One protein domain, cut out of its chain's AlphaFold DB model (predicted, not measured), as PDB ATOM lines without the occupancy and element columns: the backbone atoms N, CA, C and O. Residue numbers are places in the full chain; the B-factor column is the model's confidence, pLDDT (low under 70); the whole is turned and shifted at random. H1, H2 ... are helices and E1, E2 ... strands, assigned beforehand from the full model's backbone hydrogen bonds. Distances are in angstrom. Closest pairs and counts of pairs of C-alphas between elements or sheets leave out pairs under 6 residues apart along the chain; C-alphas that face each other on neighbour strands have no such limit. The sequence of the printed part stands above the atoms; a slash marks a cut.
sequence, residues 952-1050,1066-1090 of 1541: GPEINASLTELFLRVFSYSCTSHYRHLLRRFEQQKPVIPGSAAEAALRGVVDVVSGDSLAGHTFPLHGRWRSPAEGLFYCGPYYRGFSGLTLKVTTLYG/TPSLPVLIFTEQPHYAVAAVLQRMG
ATOM      1  N   GLY A 952     225.562 200.887 149.169       85.96
ATOM      2  CA  GLY A 952     226.181 199.613 148.813       85.96
ATOM      3  C   GLY A 952     225.561 198.980 147.559       85.96
ATOM      4  O   GLY A 952     224.767 199.627 146.869       85.96
ATOM      5  N   PRO A 953     225.896 197.712 147.244       81.26
ATOM      6  CA  PRO A 953     225.418 197.019 146.039       81.26
ATOM      7  C   PRO A 953     223.900 196.762 146.022       81.26
ATOM      8  O   PRO A 953     223.337 196.518 144.957       81.26
ATOM      9  N   GLU A 954     223.232 196.862 147.175       79.41
ATOM     10  CA  GLU A 954     221.767 196.848 147.304       79.41
ATOM     11  C   GLU A 954     221.104 198.004 146.535       79.41
ATOM     12  O   GLU A 954     220.010 197.845 145.993       79.41
ATOM     13  N   ILE A 955     221.795 199.146 146.404       84.73
ATOM     14  CA  ILE A 955     221.353 200.301 145.613       84.73
ATOM     15  C   ILE A 955     221.623 200.038 144.123       84.73
ATOM     16  O   ILE A 955     222.533 200.587 143.493       84.73
ATOM     17  N   ASN A 956     220.814 199.136 143.573       84.78
ATOM     18  CA  ASN A 956     220.873 198.673 142.194       84.78
ATOM     19  C   ASN A 956     220.002 199.523 141.239       84.78
ATOM     20  O   ASN A 956     219.275 200.438 141.639       84.78
ATOM     21  N   ALA A 957     220.081 199.215 139.941       86.41
ATOM     22  CA  ALA A 957     219.334 199.936 138.908       86.41
ATOM     23  C   ALA A 957     217.809 199.792 139.059       86.41
ATOM     24  O   ALA A 957     217.091 200.753 138.814       86.41
ATOM     25  N   SER A 958     217.305 198.643 139.518       89.46
ATOM     26  CA  SER A 958     215.870 198.436 139.764       89.46
ATOM     27  C   SER A 958     215.337 199.253 140.946       89.46
ATOM     28  O   SER A 958     214.219 199.747 140.863       89.46
ATOM     29  N   LEU A 959     216.131 199.482 142.002       91.58
ATOM     30  CA  LEU A 959     215.762 200.414 143.076       91.58
ATOM     31  C   LEU A 959     215.718 201.861 142.557       91.58
ATOM     32  O   LEU A 959     214.821 202.615 142.920       91.58
ATOM     33  N   THR A 960     216.647 202.223 141.665       92.66
ATOM     34  CA  THR A 960     216.642 203.527 140.974       92.66
ATOM     35  C   THR A 960     215.367 203.692 140.140       92.66
ATOM     36  O   THR A 960     214.653 204.679 140.282       92.66
ATOM     37  N   GLU A 961     215.047 202.697 139.309       92.60
ATOM     38  CA  GLU A 961     213.879 202.696 138.419       92.60
ATOM     39  C   GLU A 961     212.559 202.743 139.212       92.60
ATOM     40  O   GLU A 961     211.681 203.547 138.899       92.60
ATOM     41  N   LEU A 962     212.456 201.978 140.308       93.27
ATOM     42  CA  LEU A 962     211.322 202.015 141.237       93.27
ATOM     43  C   LEU A 962     211.140 203.403 141.870       93.27
ATOM     44  O   LEU A 962     210.033 203.939 141.859       93.27
ATOM     45  N   PHE A 963     212.220 204.008 142.380       95.08
ATOM     46  CA  PHE A 963     212.176 205.348 142.973       95.08
ATOM     47  C   PHE A 963     211.650 206.393 141.989       95.08
ATOM     48  O   PHE A 963     210.777 207.178 142.355       95.08
ATOM     49  N   LEU A 964     212.143 206.384 140.745       95.65
ATOM     50  CA  LEU A 964     211.738 207.337 139.708       95.65
ATOM     51  C   LEU A 964     210.305 207.092 139.207       95.65
ATOM     52  O   LEU A 964     209.594 208.057 138.917       95.65
ATOM     53  N   ARG A 965     209.843 205.835 139.159       94.59
ATOM     54  CA  ARG A 965     208.460 205.490 138.790       94.59
ATOM     55  C   ARG A 965     207.459 205.975 139.842       94.59
ATOM     56  O   ARG A 965     206.515 206.682 139.495       94.59
ATOM     57  N   VAL A 966     207.703 205.684 141.124       95.08
ATOM     58  CA  VAL A 966     206.838 206.163 142.220       95.08
ATOM     59  C   VAL A 966     206.903 207.689 142.345       95.08
ATOM     60  O   VAL A 966     205.867 208.326 142.491       95.08
ATOM     61  N   PHE A 967     208.083 208.300 142.196       96.72
ATOM     62  CA  PHE A 967     208.236 209.761 142.167       96.72
ATOM     63  C   PHE A 967     207.392 210.415 141.060       96.72
ATOM     64  O   PHE A 967     206.683 211.390 141.316       96.72
ATOM     65  N   SER A 968     207.425 209.848 139.848       96.45
ATOM     66  CA  SER A 968     206.618 210.319 138.713       96.45
ATOM     67  C   SER A 968     205.124 210.229 139.006       96.45
ATOM     68  O   SER A 968     204.391 211.189 138.756       96.45
ATOM     69  N   TYR A 969     204.685 209.103 139.577       95.88
ATOM     70  CA  TYR A 969     203.295 208.889 139.969       95.88
ATOM     71  C   TYR A 969     202.859 209.891 141.043       95.88
ATOM     72  O   TYR A 969     201.947 210.673 140.799       95.88
ATOM     73  N   SER A 970     203.561 209.966 142.178       96.43
ATOM     74  CA  SER A 970     203.243 210.883 143.281       96.43
ATOM     75  C   SER A 970     203.213 212.357 142.864       96.43
ATOM     76  O   SER A 970     202.330 213.096 143.298       96.43
ATOM     77  N   CYS A 971     204.124 212.814 141.998       97.07
ATOM     78  CA  CYS A 971     204.079 214.188 141.481       97.07
ATOM     79  C   CYS A 971     202.854 214.429 140.583       97.07
ATOM     80  O   CYS A 971     202.210 215.473 140.678       97.07
ATOM     81  N   THR A 972     202.528 213.472 139.710       96.35
ATOM     82  CA  THR A 972     201.456 213.617 138.710       96.35
ATOM     83  C   THR A 972     200.069 213.441 139.330       96.35
ATOM     84  O   THR A 972     199.152 214.192 139.001       96.35
ATOM     85  N   SER A 973     199.915 212.519 140.281       96.29
ATOM     86  CA  SER A 973     198.692 212.336 141.068       96.29
ATOM     87  C   SER A 973     198.437 213.532 141.983       96.29
ATOM     88  O   SER A 973     197.326 214.061 141.973       96.29
ATOM     89  N   HIS A 974     199.460 214.052 142.679       97.33
ATOM     90  CA  HIS A 974     199.315 215.279 143.471       97.33
ATOM     91  C   HIS A 974     198.902 216.474 142.603       97.33
ATOM     92  O   HIS A 974     197.977 217.200 142.963       97.33
ATOM     93  N   TYR A 975     199.522 216.636 141.428       97.23
ATOM     94  CA  TYR A 975     199.151 217.678 140.471       97.23
ATOM     95  C   TYR A 975     197.689 217.550 140.017       97.23
ATOM     96  O   TYR A 975     196.936 218.516 140.116       97.23
ATOM     97  N   ARG A 976     197.259 216.353 139.593       95.82
ATOM     98  CA  ARG A 976     195.873 216.083 139.166       95.82
ATOM     99  C   ARG A 976     194.855 216.296 140.296       95.82
ATOM    100  O   ARG A 976     193.769 216.808 140.032       95.82
ATOM    101  N   HIS A 977     195.192 215.964 141.546       96.52
ATOM    102  CA  HIS A 977     194.337 216.243 142.705       96.52
ATOM    103  C   HIS A 977     194.214 217.749 142.987       96.52
ATOM    104  O   HIS A 977     193.099 218.255 143.120       96.52
ATOM    105  N   LEU A 978     195.334 218.483 143.030       95.75
ATOM    106  CA  LEU A 978     195.314 219.935 143.238       95.75
ATOM    107  C   LEU A 978     194.587 220.666 142.103       95.75
ATOM    108  O   LEU A 978     193.839 221.601 142.372       95.75
ATOM    109  N   LEU A 979     194.754 220.218 140.857       94.47
ATOM    110  CA  LEU A 979     194.073 220.766 139.685       94.47
ATOM    111  C   LEU A 979     192.545 220.664 139.826       94.47
ATOM    112  O   LEU A 979     191.877 221.698 139.849       94.47
ATOM    113  N   ARG A 980     192.015 219.454 140.076       94.30
ATOM    114  CA  ARG A 980     190.582 219.228 140.361       94.30
ATOM    115  C   ARG A 980     190.074 220.078 141.528       94.30
ATOM    116  O   ARG A 980     188.981 220.637 141.472       94.30
ATOM    117  N   ARG A 981     190.876 220.215 142.587       93.64
ATOM    118  CA  ARG A 981     190.528 221.025 143.761       93.64
ATOM    119  C   ARG A 981     190.462 222.522 143.443       93.64
ATOM    120  O   ARG A 981     189.572 223.201 143.948       93.64
ATOM    121  N   PHE A 982     191.365 223.055 142.620       92.90
ATOM    122  CA  PHE A 982     191.317 224.463 142.209       92.90
ATOM    123  C   PHE A 982     190.172 224.743 141.224       92.90
ATOM    124  O   PHE A 982     189.510 225.773 141.363       92.90
ATOM    125  N   GLU A 983     189.883 223.812 140.309       90.35
ATOM    126  CA  GLU A 983     188.707 223.845 139.425       90.35
ATOM    127  C   GLU A 983     187.399 223.941 140.225       90.35
ATOM    128  O   GLU A 983     186.586 224.829 139.972       90.35
ATOM    129  N   GLN A 984     187.237 223.091 141.245       92.29
ATOM    130  CA  GLN A 984     186.084 223.111 142.154       92.29
ATOM    131  C   GLN A 984     185.993 224.396 142.993       92.29
ATOM    132  O   GLN A 984     184.893 224.840 143.317       92.29
ATOM    133  N   GLN A 985     187.124 224.998 143.378       87.30
ATOM    134  CA  GLN A 985     187.121 226.147 144.288       87.30
ATOM    135  C   GLN A 985     186.823 227.490 143.609       87.30
ATOM    136  O   GLN A 985     186.166 228.324 144.238       87.30
ATOM    137  N   LYS A 986     187.310 227.753 142.382       73.91
ATOM    138  CA  LYS A 986     187.064 229.026 141.664       73.91
ATOM    139  C   LYS A 986     187.090 228.868 140.128       73.91
ATOM    140  O   LYS A 986     188.178 228.781 139.562       73.91
ATOM    141  N   PRO A 987     185.954 229.001 139.417       66.02
ATOM    142  CA  PRO A 987     185.894 228.909 137.950       66.02
ATOM    143  C   PRO A 987     186.310 230.219 137.236       66.02
ATOM    144  O   PRO A 987     185.668 230.647 136.279       66.02
ATOM    145  N   VAL A 988     187.344 230.918 137.720       64.51
ATOM    146  CA  VAL A 988     187.685 232.285 137.277       64.51
ATOM    147  C   VAL A 988     189.079 232.326 136.644       64.51
ATOM    148  O   VAL A 988     190.076 232.104 137.320       64.51
ATOM    149  N   ILE A 989     189.124 232.678 135.353       76.64
ATOM    150  CA  ILE A 989     190.299 232.644 134.457       76.64
ATOM    151  C   ILE A 989     190.820 231.206 134.232       76.64
ATOM    152  O   ILE A 989     191.599 230.695 135.046       76.64
ATOM    153  N   PRO A 990     190.442 230.554 133.109       63.27
ATOM    154  CA  PRO A 990     191.053 229.302 132.661       63.27
ATOM    155  C   PRO A 990     192.583 229.404 132.614       63.27
ATOM    156  O   PRO A 990     193.132 230.422 132.201       63.27
ATOM    157  N   GLY A 991     193.270 228.358 133.078       75.09
ATOM    158  CA  GLY A 991     194.729 228.332 133.243       75.09
ATOM    159  C   GLY A 991     195.225 228.666 134.649       75.09
ATOM    160  O   GLY A 991     196.174 228.035 135.109       75.09
ATOM    161  N   SER A 992     194.543 229.550 135.390       86.90
ATOM    162  CA  SER A 992     194.973 229.926 136.749       86.90
ATOM    163  C   SER A 992     195.020 228.725 137.709       86.90
ATOM    164  O   SER A 992     195.958 228.597 138.493       86.90
ATOM    165  N   ALA A 993     194.069 227.791 137.582       91.31
ATOM    166  CA  ALA A 993     194.039 226.528 138.323       91.31
ATOM    167  C   ALA A 993     195.225 225.600 137.994       91.31
ATOM    168  O   ALA A 993     195.727 224.918 138.884       91.31
ATOM    169  N   ALA A 994     195.709 225.597 136.746       91.67
ATOM    170  CA  ALA A 994     196.837 224.769 136.318       91.67
ATOM    171  C   ALA A 994     198.172 225.329 136.830       91.67
ATOM    172  O   ALA A 994     198.986 224.588 137.381       91.67
ATOM    173  N   GLU A 995     198.365 226.651 136.750       92.27
ATOM    174  CA  GLU A 995     199.512 227.316 137.380       92.27
ATOM    175  C   GLU A 995     199.508 227.141 138.904       92.27
ATOM    176  O   GLU A 995     200.557 226.887 139.498       92.27
ATOM    177  N   ALA A 996     198.340 227.258 139.546       93.26
ATOM    178  CA  ALA A 996     198.186 227.080 140.987       93.26
ATOM    179  C   ALA A 996     198.450 225.630 141.425       93.26
ATOM    180  O   ALA A 996     199.147 225.418 142.415       93.26
ATOM    181  N   ALA A 997     197.966 224.637 140.673       95.12
ATOM    182  CA  ALA A 997     198.247 223.226 140.923       95.12
ATOM    183  C   ALA A 997     199.736 222.902 140.746       95.12
ATOM    184  O   ALA A 997     200.334 222.276 141.619       95.12
ATOM    185  N   LEU A 998     200.362 223.372 139.660       95.23
ATOM    186  CA  LEU A 998     201.784 223.143 139.397       95.23
ATOM    187  C   LEU A 998     202.652 223.781 140.489       95.23
ATOM    188  O   LEU A 998     203.539 223.125 141.034       95.23
ATOM    189  N   ARG A 999     202.346 225.028 140.866       95.29
ATOM    190  CA  ARG A 999     202.995 225.727 141.981       95.29
ATOM    191  C   ARG A 999     202.789 224.991 143.304       95.29
ATOM    192  O   ARG A 999     203.756 224.774 144.017       95.29
ATOM    193  N   GLY A1000     201.573 224.524 143.587       95.75
ATOM    194  CA  GLY A1000     201.249 223.775 144.800       95.75
ATOM    195  C   GLY A1000     201.994 222.441 144.939       95.75
ATOM    196  O   GLY A1000     202.311 222.053 146.058       95.75
ATOM    197  N   VAL A1001     202.344 221.760 143.838       96.58
ATOM    198  CA  VAL A1001     203.252 220.596 143.895       96.58
ATOM    199  C   VAL A1001     204.710 221.033 144.078       96.58
ATOM    200  O   VAL A1001     205.434 220.425 144.861       96.58
ATOM    201  N   VAL A1002     205.149 222.084 143.380       96.26
ATOM    202  CA  VAL A1002     206.534 222.591 143.429       96.26
ATOM    203  C   VAL A1002     206.897 223.180 144.801       96.26
ATOM    204  O   VAL A1002     208.015 222.971 145.269       96.26
ATOM    205  N   ASP A1003     205.964 223.852 145.476       95.27
ATOM    206  CA  ASP A1003     206.182 224.499 146.778       95.27
ATOM    207  C   ASP A1003     206.311 223.499 147.948       95.27
ATOM    208  O   ASP A1003     206.816 223.869 149.007       95.27
ATOM    209  N   VAL A1004     205.963 222.216 147.753       94.58
ATOM    210  CA  VAL A1004     206.293 221.124 148.701       94.58
ATOM    211  C   VAL A1004     207.812 220.910 148.805       94.58
ATOM    212  O   VAL A1004     208.308 220.401 149.808       94.58
ATOM    213  N   VAL A1005     208.577 221.305 147.781       93.04
ATOM    214  CA  VAL A1005     210.042 221.249 147.798       93.04
ATOM    215  C   VAL A1005     210.596 222.514 148.457       93.04
ATOM    216  O   VAL A1005     210.605 223.601 147.864       93.04
ATOM    217  N   SER A1006     211.103 222.358 149.682       88.05
ATOM    218  CA  SER A1006     211.777 223.425 150.419       88.05
ATOM    219  C   SER A1006     213.043 223.886 149.685       88.05
ATOM    220  O   SER A1006     213.960 223.110 149.418       88.05
ATOM    221  N   GLY A1007     213.104 225.180 149.358       81.95
ATOM    222  CA  GLY A1007     214.213 225.746 148.577       81.95
ATOM    223  C   GLY A1007     215.573 225.698 149.285       81.95
ATOM    224  O   GLY A1007     216.608 225.773 148.628       81.95
ATOM    225  N   ASP A1008     215.574 225.540 150.609       78.35
ATOM    226  CA  ASP A1008     216.759 225.685 151.457       78.35
ATOM    227  C   ASP A1008     217.606 224.401 151.580       78.35
ATOM    228  O   ASP A1008     218.672 224.427 152.193       78.35
ATOM    229  N   SER A1009     217.158 223.261 151.024       73.77
ATOM    230  CA  SER A1009     217.778 221.944 151.272       73.77
ATOM    231  C   SER A1009     218.083 221.117 150.013       73.77
ATOM    232  O   SER A1009     217.767 219.930 149.923       73.77
ATOM    233  N   LEU A1010     218.829 221.702 149.067       80.56
ATOM    234  CA  LEU A1010     219.408 220.984 147.910       80.56
ATOM    235  C   LEU A1010     220.265 219.753 148.292       80.56
ATOM    236  O   LEU A1010     220.512 218.889 147.453       80.56
ATOM    237  N   ALA A1011     220.732 219.674 149.543       77.77
ATOM    238  CA  ALA A1011     221.468 218.532 150.091       77.77
ATOM    239  C   ALA A1011     220.574 217.484 150.792       77.77
ATOM    240  O   ALA A1011     221.020 216.360 151.014       77.77
ATOM    241  N   GLY A1012     219.337 217.841 151.167       85.08
ATOM    242  CA  GLY A1012     218.399 216.951 151.859       85.08
ATOM    243  C   GLY A1012     217.694 215.971 150.921       85.08
ATOM    244  O   GLY A1012     217.455 214.821 151.289       85.08
ATOM    245  N   HIS A1013     217.409 216.391 149.688       88.45
ATOM    246  CA  HIS A1013     216.906 215.497 148.647       88.45
ATOM    247  C   HIS A1013     218.028 214.561 148.185       88.45
ATOM    248  O   HIS A1013     219.098 215.025 147.798       88.45
ATOM    249  N   THR A1014     217.796 213.245 148.182       92.57
ATOM    250  CA  THR A1014     218.760 212.291 147.615       92.57
ATOM    251  C   THR A1014     218.081 211.176 146.838       92.57
ATOM    252  O   THR A1014     217.075 210.632 147.289       92.57
ATOM    253  N   PHE A1015     218.696 210.773 145.731       95.63
ATOM    254  CA  PHE A1015     218.242 209.675 144.887       95.63
ATOM    255  C   PHE A1015     219.206 208.480 144.988       95.63
ATOM    256  O   PHE A1015     220.421 208.686 145.089       95.63
ATOM    257  N   PRO A1016     218.706 207.234 144.943       94.54
ATOM    258  CA  PRO A1016     219.555 206.057 144.812       94.54
ATOM    259  C   PRO A1016     220.144 206.028 143.396       94.54
ATOM    260  O   PRO A1016     219.394 205.942 142.431       94.54
ATOM    261  N   LEU A1017     221.471 206.121 143.248       92.17
ATOM    262  CA  LEU A1017     222.129 206.098 141.937       92.17
ATOM    263  C   LEU A1017     223.587 205.599 142.007       92.17
ATOM    264  O   LEU A1017     224.444 206.182 142.675       92.17
ATOM    265  N   HIS A1018     223.889 204.546 141.240       88.27
ATOM    266  CA  HIS A1018     225.208 203.892 141.167       88.27
ATOM    267  C   HIS A1018     225.746 203.401 142.530       88.27
ATOM    268  O   HIS A1018     226.869 203.731 142.917       88.27
ATOM    269  N   GLY A1019     224.954 202.621 143.277       89.77
ATOM    270  CA  GLY A1019     225.390 202.032 144.550       89.77
ATOM    271  C   GLY A1019     225.462 203.013 145.730       89.77
ATOM    272  O   GLY A1019     226.013 202.673 146.774       89.77
ATOM    273  N   ARG A1020     224.974 204.252 145.574       92.91
ATOM    274  CA  ARG A1020     225.041 205.314 146.592       92.91
ATOM    275  C   ARG A1020     223.771 206.160 146.593       92.91
ATOM    276  O   ARG A1020     223.118 206.299 145.563       92.91
ATOM    277  N   TRP A1021     223.469 206.767 147.735       94.47
ATOM    278  CA  TRP A1021     222.552 207.902 147.815       94.47
ATOM    279  C   TRP A1021     223.280 209.153 147.330       94.47
ATOM    280  O   TRP A1021     224.376 209.429 147.817       94.47
ATOM    281  N   ARG A1022     222.696 209.878 146.372       93.87
ATOM    282  CA  ARG A1022     223.284 211.090 145.790       93.87
ATOM    283  C   ARG A1022     222.361 212.288 145.900       93.87
ATOM    284  O   ARG A1022     221.173 212.159 145.619       93.87
ATOM    285  N   SER A1023     222.910 213.444 146.247       93.57
ATOM    286  CA  SER A1023     222.175 214.714 146.320       93.57
ATOM    287  C   SER A1023     222.275 215.518 145.014       93.57
ATOM    288  O   SER A1023     223.307 215.445 144.344       93.57
ATOM    289  N   PRO A1024     221.262 216.331 144.650       92.98
ATOM    290  CA  PRO A1024     221.328 217.274 143.528       92.98
ATOM    291  C   PRO A1024     222.585 218.157 143.521       92.98
ATOM    292  O   PRO A1024     223.133 218.428 142.453       92.98
ATOM    293  N   ALA A1025     223.101 218.513 144.704       89.97
ATOM    294  CA  ALA A1025     224.345 219.264 144.889       89.97
ATOM    295  C   ALA A1025     225.612 218.581 144.316       89.97
ATOM    296  O   ALA A1025     226.616 219.253 144.096       89.97
ATOM    297  N   GLU A1026     225.581 217.278 144.006       90.25
ATOM    298  CA  GLU A1026     226.652 216.580 143.268       90.25
ATOM    299  C   GLU A1026     226.643 216.865 141.751       90.25
ATOM    300  O   GLU A1026     227.505 216.370 141.018       90.25
ATOM    301  N   GLY A1027     225.672 217.647 141.266       91.41
ATOM    302  CA  GLY A1027     225.432 217.883 139.845       91.41
ATOM    303  C   GLY A1027     224.626 216.754 139.204       91.41
ATOM    304  O   GLY A1027     225.036 216.222 138.173       91.41
ATOM    305  N   LEU A1028     223.507 216.363 139.829       93.70
ATOM    306  CA  LEU A1028     222.590 215.381 139.240       93.70
ATOM    307  C   LEU A1028     221.896 215.941 137.995       93.70
ATOM    308  O   LEU A1028     221.422 217.079 137.971       93.70
ATOM    309  N   PHE A1029     221.742 215.075 136.999       95.66
ATOM    310  CA  PHE A1029     220.911 215.329 135.829       95.66
ATOM    311  C   PHE A1029     219.692 214.411 135.816       95.66
ATOM    312  O   PHE A1029     219.694 213.366 136.464       95.66
ATOM    313  N   TYR A1030     218.685 214.742 135.014       96.34
ATOM    314  CA  TYR A1030     217.628 213.800 134.645       96.34
ATOM    315  C   TYR A1030     217.424 213.739 133.132       96.34
ATOM    316  O   TYR A1030     217.735 214.691 132.414       96.34
ATOM    317  N   CYS A1031     216.897 212.622 132.638       94.63
ATOM    318  CA  CYS A1031     216.477 212.481 131.249       94.63
ATOM    319  C   CYS A1031     215.352 211.453 131.089       94.63
ATOM    320  O   CYS A1031     215.243 210.513 131.875       94.63
ATOM    321  N   GLY A1032     214.541 211.611 130.043       91.56
ATOM    322  CA  GLY A1032     213.660 210.544 129.573       91.56
ATOM    323  C   GLY A1032     214.401 209.471 128.754       91.56
ATOM    324  O   GLY A1032     215.626 209.548 128.567       91.56
ATOM    325  N   PRO A1033     213.670 208.490 128.196       89.80
ATOM    326  CA  PRO A1033     214.239 207.310 127.540       89.80
ATOM    327  C   PRO A1033     215.103 207.617 126.309       89.80
ATOM    328  O   PRO A1033     215.910 206.778 125.918       89.80
ATOM    329  N   TYR A1034     215.012 208.818 125.726       87.91
ATOM    330  CA  TYR A1034     215.818 209.236 124.571       87.91
ATOM    331  C   TYR A1034     217.345 209.037 124.763       87.91
ATOM    332  O   TYR A1034     218.052 208.696 123.811       87.91
ATOM    333  N   TYR A1035     217.870 209.172 125.987       87.31
ATOM    334  CA  TYR A1035     219.297 208.950 126.283       87.31
ATOM    335  C   TYR A1035     219.649 207.502 126.693       87.31
ATOM    336  O   TYR A1035     220.818 207.218 126.968       87.31
ATOM    337  N   ARG A1036     218.674 206.581 126.744       80.98
ATOM    338  CA  ARG A1036     218.845 205.177 127.156       80.98
ATOM    339  C   ARG A1036     219.133 204.295 125.932       80.98
ATOM    340  O   ARG A1036     218.237 203.951 125.170       80.98
ATOM    341  N   GLY A1037     220.392 203.914 125.746       76.48
ATOM    342  CA  GLY A1037     220.812 202.903 124.772       76.48
ATOM    343  C   GLY A1037     220.967 201.511 125.398       76.48
ATOM    344  O   GLY A1037     220.926 201.349 126.619       76.48
ATOM    345  N   PHE A1038     221.237 200.502 124.562       46.71
ATOM    346  CA  PHE A1038     221.436 199.099 124.978       46.71
ATOM    347  C   PHE A1038     222.510 198.883 126.067       46.71
ATOM    348  O   PHE A1038     222.498 197.855 126.739       46.71
ATOM    349  N   SER A1039     223.439 199.829 126.249       48.15
ATOM    350  CA  SER A1039     224.529 199.771 127.234       48.15
ATOM    351  C   SER A1039     224.442 200.853 128.324       48.15
ATOM    352  O   SER A1039     225.465 201.204 128.908       48.15
ATOM    353  N   GLY A1040     223.262 201.433 128.566       75.72
ATOM    354  CA  GLY A1040     223.087 202.590 129.455       75.72
ATOM    355  C   GLY A1040     223.075 203.913 128.684       75.72
ATOM    356  O   GLY A1040     222.477 203.994 127.615       75.72
ATOM    357  N   LEU A1041     223.707 204.964 129.214       72.19
ATOM    358  CA  LEU A1041     223.691 206.291 128.582       72.19
ATOM    359  C   LEU A1041     224.362 206.295 127.199       72.19
ATOM    360  O   LEU A1041     225.474 205.798 127.021       72.19
ATOM    361  N   THR A1042     223.711 206.935 126.229       75.61
ATOM    362  CA  THR A1042     224.241 207.154 124.870       75.61
ATOM    363  C   THR A1042     225.383 208.178 124.810       75.61
ATOM    364  O   THR A1042     226.186 208.150 123.874       75.61
ATOM    365  N   LEU A1043     225.480 209.067 125.804       80.44
ATOM    366  CA  LEU A1043     226.553 210.055 125.960       80.44
ATOM    367  C   LEU A1043     227.864 209.386 126.411       80.44
ATOM    368  O   LEU A1043     228.075 209.133 127.597       80.44
ATOM    369  N   LYS A1044     228.786 209.150 125.473       82.03
ATOM    370  CA  LYS A1044     230.106 208.553 125.741       82.03
ATOM    371  C   LYS A1044     231.141 209.638 126.041       82.03
ATOM    372  O   LYS A1044     231.222 210.626 125.312       82.03
ATOM    373  N   VAL A1045     231.975 209.457 127.072       84.52
ATOM    374  CA  VAL A1045     233.136 210.339 127.306       84.52
ATOM    375  C   VAL A1045     234.034 210.295 126.072       84.52
ATOM    376  O   VAL A1045     234.539 209.238 125.705       84.52
ATOM    377  N   THR A1046     234.234 211.439 125.425       79.13
ATOM    378  CA  THR A1046     235.179 211.560 124.316       79.13
ATOM    379  C   THR A1046     236.513 212.043 124.861       79.13
ATOM    380  O   THR A1046     236.636 213.188 125.300       79.13
ATOM    381  N   THR A1047     237.523 211.181 124.789       70.35
ATOM    382  CA  THR A1047     238.938 211.499 125.020       70.35
ATOM    383  C   THR A1047     239.457 212.384 123.878       70.35
ATOM    384  O   THR A1047     240.094 211.944 122.922       70.35
ATOM    385  N   LEU A1048     239.071 213.660 123.926       58.29
ATOM    386  CA  LEU A1048     239.183 214.603 122.816       58.29
ATOM    387  C   LEU A1048     240.631 215.066 122.583       58.29
ATOM    388  O   LEU A1048     241.114 215.992 123.223       58.29
ATOM    389  N   TYR A1049     241.273 214.434 121.599       54.19
ATOM    390  CA  TYR A1049     242.268 215.018 120.690       54.19
ATOM    391  C   TYR A1049     243.310 215.987 121.284       54.19
ATOM    392  O   TYR A1049     243.159 217.206 121.240       54.19
ATOM    393  N   GLY A1050     244.481 215.434 121.603       42.24
ATOM    394  CA  GLY A1050     245.696 215.851 120.892       42.24
ATOM    395  C   GLY A1050     246.144 217.308 121.028       42.24
ATOM    396  O   GLY A1050     246.626 217.877 120.049       42.24
ATOM    397  N   THR A1066     236.065 206.159 133.816       62.38
ATOM    398  CA  THR A1066     235.162 207.177 133.266       62.38
ATOM    399  C   THR A1066     234.000 207.314 134.247       62.38
ATOM    400  O   THR A1066     233.213 206.371 134.343       62.38
ATOM    401  N   PRO A1067     233.882 208.420 135.012       68.90
ATOM    402  CA  PRO A1067     232.797 208.560 135.969       68.90
ATOM    403  C   PRO A1067     231.487 208.486 135.196       68.90
ATOM    404  O   PRO A1067     231.309 209.191 134.200       68.90
ATOM    405  N   SER A1068     230.594 207.597 135.620       81.23
ATOM    406  CA  SER A1068     229.261 207.551 135.049       81.23
ATOM    407  C   SER A1068     228.590 208.890 135.330       81.23
ATOM    408  O   SER A1068     228.554 209.354 136.473       81.23
ATOM    409  N   LEU A1069     228.116 209.540 134.268       89.23
ATOM    410  CA  LEU A1069     227.389 210.793 134.393       89.23
ATOM    411  C   LEU A1069     226.179 210.533 135.310       89.23
ATOM    412  O   LEU A1069     225.438 209.585 135.033       89.23
ATOM    413  N   PRO A1070     225.987 211.295 136.402       92.46
ATOM    414  CA  PRO A1070     225.006 210.945 137.418       92.46
ATOM    415  C   PRO A1070     223.607 211.395 136.968       92.46
ATOM    416  O   PRO A1070     223.095 212.436 137.378       92.46
ATOM    417  N   VAL A1071     223.019 210.610 136.064       94.50
ATOM    418  CA  VAL A1071     221.723 210.878 135.433       94.50
ATOM    419  C   VAL A1071     220.639 209.965 136.001       94.50
ATOM    420  O   VAL A1071     220.775 208.742 135.993       94.50
ATOM    421  N   LEU A1072     219.527 210.564 136.417       95.85
ATOM    422  CA  LEU A1072     218.258 209.895 136.680       95.85
ATOM    423  C   LEU A1072     217.566 209.614 135.338       95.85
ATOM    424  O   LEU A1072     217.045 210.530 134.699       95.85
ATOM    425  N   ILE A1073     217.619 208.360 134.883       94.69
ATOM    426  CA  ILE A1073     217.046 207.925 133.602       94.69
ATOM    427  C   ILE A1073     215.626 207.411 133.849       94.69
ATOM    428  O   ILE A1073     215.450 206.360 134.465       94.69
ATOM    429  N   PHE A1074     214.627 208.130 133.352       94.76
ATOM    430  CA  PHE A1074     213.229 207.707 133.401       94.76
ATOM    431  C   PHE A1074     212.929 206.690 132.283       94.76
ATOM    432  O   PHE A1074     213.529 206.723 131.204       94.76
ATOM    433  N   THR A1075     212.020 205.750 132.557       90.27
ATOM    434  CA  THR A1075     211.541 204.733 131.598       90.27
ATOM    435  C   THR A1075     210.659 205.344 130.514       90.27
ATOM    436  O   THR A1075     210.759 204.974 129.348       90.27
ATOM    437  N   GLU A1076     209.834 206.301 130.923       91.67
ATOM    438  CA  GLU A1076     208.921 207.107 130.119       91.67
ATOM    439  C   GLU A1076     209.400 208.569 130.130       91.67
ATOM    440  O   GLU A1076     210.300 208.936 130.891       91.67
ATOM    441  N   GLN A1077     208.837 209.425 129.277       91.18
ATOM    442  CA  GLN A1077     209.179 210.847 129.303       91.18
ATOM    443  C   GLN A1077     208.559 211.496 130.560       91.18
ATOM    444  O   GLN A1077     207.349 211.379 130.759       91.18
ATOM    445  N   PRO A1078     209.339 212.162 131.436       93.73
ATOM    446  CA  PRO A1078     208.812 212.680 132.696       93.73
ATOM    447  C   PRO A1078     207.808 213.817 132.458       93.73
ATOM    448  O   PRO A1078     208.141 214.825 131.834       93.73
ATOM    449  N   HIS A1079     206.595 213.657 132.998       95.87
ATOM    450  CA  HIS A1079     205.522 214.657 132.955       95.87
ATOM    451  C   HIS A1079     205.990 216.012 133.528       95.87
ATOM    452  O   HIS A1079     206.788 216.055 134.465       95.87
ATOM    453  N   TYR A1080     205.501 217.139 133.007       94.93
ATOM    454  CA  TYR A1080     206.041 218.471 133.316       94.93
ATOM    455  C   TYR A1080     206.015 218.848 134.802       94.93
ATOM    456  O   TYR A1080     206.923 219.539 135.261       94.93
ATOM    457  N   ALA A1081     205.052 218.349 135.585       96.85
ATOM    458  CA  ALA A1081     205.080 218.505 137.042       96.85
ATOM    459  C   ALA A1081     206.298 217.802 137.680       96.85
ATOM    460  O   ALA A1081     206.950 218.371 138.551       96.85
ATOM    461  N   VAL A1082     206.664 216.610 137.194       97.40
ATOM    462  CA  VAL A1082     207.872 215.864 137.599       97.40
ATOM    463  C   VAL A1082     209.129 216.660 137.232       97.40
ATOM    464  O   VAL A1082     210.021 216.833 138.058       97.40
ATOM    465  N   ALA A1083     209.177 217.205 136.012       96.30
ATOM    466  CA  ALA A1083     210.275 218.043 135.533       96.30
ATOM    467  C   ALA A1083     210.453 219.325 136.370       96.30
ATOM    468  O   ALA A1083     211.572 219.649 136.768       96.30
ATOM    469  N   ALA A1084     209.362 220.030 136.688       95.82
ATOM    470  CA  ALA A1084     209.387 221.239 137.511       95.82
ATOM    471  C   ALA A1084     209.842 220.952 138.953       95.82
ATOM    472  O   ALA A1084     210.658 221.692 139.502       95.82
ATOM    473  N   VAL A1085     209.382 219.844 139.546       96.73
ATOM    474  CA  VAL A1085     209.822 219.382 140.873       96.73
ATOM    475  C   VAL A1085     211.315 219.034 140.873       96.73
ATOM    476  O   VAL A1085     212.036 219.468 141.769       96.73
ATOM    477  N   LEU A1086     211.814 218.319 139.858       96.61
ATOM    478  CA  LEU A1086     213.245 218.006 139.722       96.61
ATOM    479  C   LEU A1086     214.102 219.270 139.612       96.61
ATOM    480  O   LEU A1086     215.101 219.393 140.318       96.61
ATOM    481  N   GLN A1087     213.682 220.233 138.788       94.55
ATOM    482  CA  GLN A1087     214.371 221.517 138.643       94.55
ATOM    483  C   GLN A1087     214.351 222.324 139.948       94.55
ATOM    484  O   GLN A1087     215.364 222.921 140.310       94.55
ATOM    485  N   ARG A1088     213.245 222.289 140.705       94.90
ATOM    486  CA  ARG A1088     213.142 222.899 142.040       94.90
ATOM    487  C   ARG A1088     214.051 222.225 143.072       94.90
ATOM    488  O   ARG A1088     214.625 222.925 143.899       94.90
ATOM    489  N   MET A1089     214.240 220.907 142.982       95.29
ATOM    490  CA  MET A1089     215.249 220.161 143.749       95.29
ATOM    491  C   MET A1089     216.691 220.412 143.265       95.29
ATOM    492  O   MET A1089     217.625 219.915 143.886       95.29
ATOM    493  N   GLY A1090     216.905 221.151 142.170       94.70
ATOM    494  CA  GLY A1090     218.228 221.422 141.593       94.70
ATOM    495  C   GLY A1090     218.763 220.345 140.640       94.70
ATOM    496  O   GLY A1090     219.922 220.418 140.238       94.70
TER     497      GLY A1090
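Overview. This is residues 952 to 1050 and 1066 to 1090 of the 1541 residues of the protein "DUF3883 domain-containing protein" of Trypanosoma cruzi (strain CL Brener) (UniProt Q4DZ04). One long helix, H1, runs along much of the length; the shorter H2 folds back along its later part as a helical hairpin, and the short H3 packs crosswise on both, touching residues 967 to 975 of H1. Towards the other end of H1, near its residues 957 to 964, lies a small sheet of two strands, E1 and E2, among long unnamed loops, and the stretch before the cut runs outward to Gly 1050, which adds to the length. The printed part has 124 residues with three named helices and two named strands, in the order H1, H2, E1, E2, H3; the sheet, E1 beside E2, is parallel. Under half of the residues are in named elements, and by these the class is mostly helix. The whole is loose, with a radius of gyration of the C-alphas of 17.3 A, and its C-alphas span 61 by 28 by 28 A.

Along the chain. Start at Gly 952 and go on to C-alpha 957 at (219.334, 199.936, 138.908), where H1 begins; this helix, residues 957 to 985, runs 41.9 A to C-alpha 985 at (187.121, 226.147, 144.288). After a short link of 6 residues you reach H2, residues 992 to 1002, 15.2 A long. Next come residues 1003 to 1028, a long link with no named element, and then the strand E1, residues 1029 to 1031, 7.0 A long. Residues 1032 to 1050 again hold no named element and lead to the cut. Beyond it, look for the strand E2, residues 1071 to 1073, 5.8 A long. A short link of 6 residues leads to H3, residues 1080 to 1088, which runs 12.1 A and ends at C-alpha 1088 at (213.142, 222.899, 142.040).

Arrangement. Begin with the hairpin of H1 and H2, which touch and run opposite ways at a tilt of 35.4 degrees, only just steep. Their closest C-alphas are those of Leu 978 and Ala 997, 5.0 A apart, and H1 touches H2 with residues 971 to 983 alone. With residues 967 to 975 alone H1 touches H3, where the closest C-alphas, of Cys 971 and Val 1082, are 5.7 A apart; the two lines stand at 71 degrees, only just about perpendicular. H2 touches H3 at a steep tilt of 48 degrees, the same way, with the closest C-alphas, of Val 1002 and Val 1085, 5.3 A apart. The helix packing is mostly crossed, with no touching pair at a shallow tilt. In H1, H2 and H3 every O i to N i+4 pair is within hydrogen-bond range. Turn now to the sheet: E1 and E2 are parallel, with 23 degrees between their directions. C-alphas 1030 and 1072 face each other at 4.4 A; N 1031 and O 1072, 2.9 A apart, and N 1072 and O 1029, 2.8 A apart, are within hydrogen-bond range. The closest C-alphas of H1 and E2 are those of Leu 964 and Leu 1072, 7.6 A apart, while H1 and E1 are apart, as are H2 and E2.

Size, cuts and confidence. The two C-alphas farthest apart are those of Gln 985 and Gly 1050, 63.9 A. Look for the cut after Gly 1050: residues 1051 to 1065 are not printed, and C-alphas 1050 and 1066 are 18.4 A apart across it, on the link from E1 to E2. Of the links that are printed whole, H2 to E1 is long, with 26 residues. In it, residues 1015 to 1016 pair with residues 1021 to 1022, antiparallel. The mean pLDDT of the printed part is 87.7; the model's confidence is under 70 at residues 987 to 988, 990, 1038 to 1039, 1048 to 1050 and 1066 to 1067.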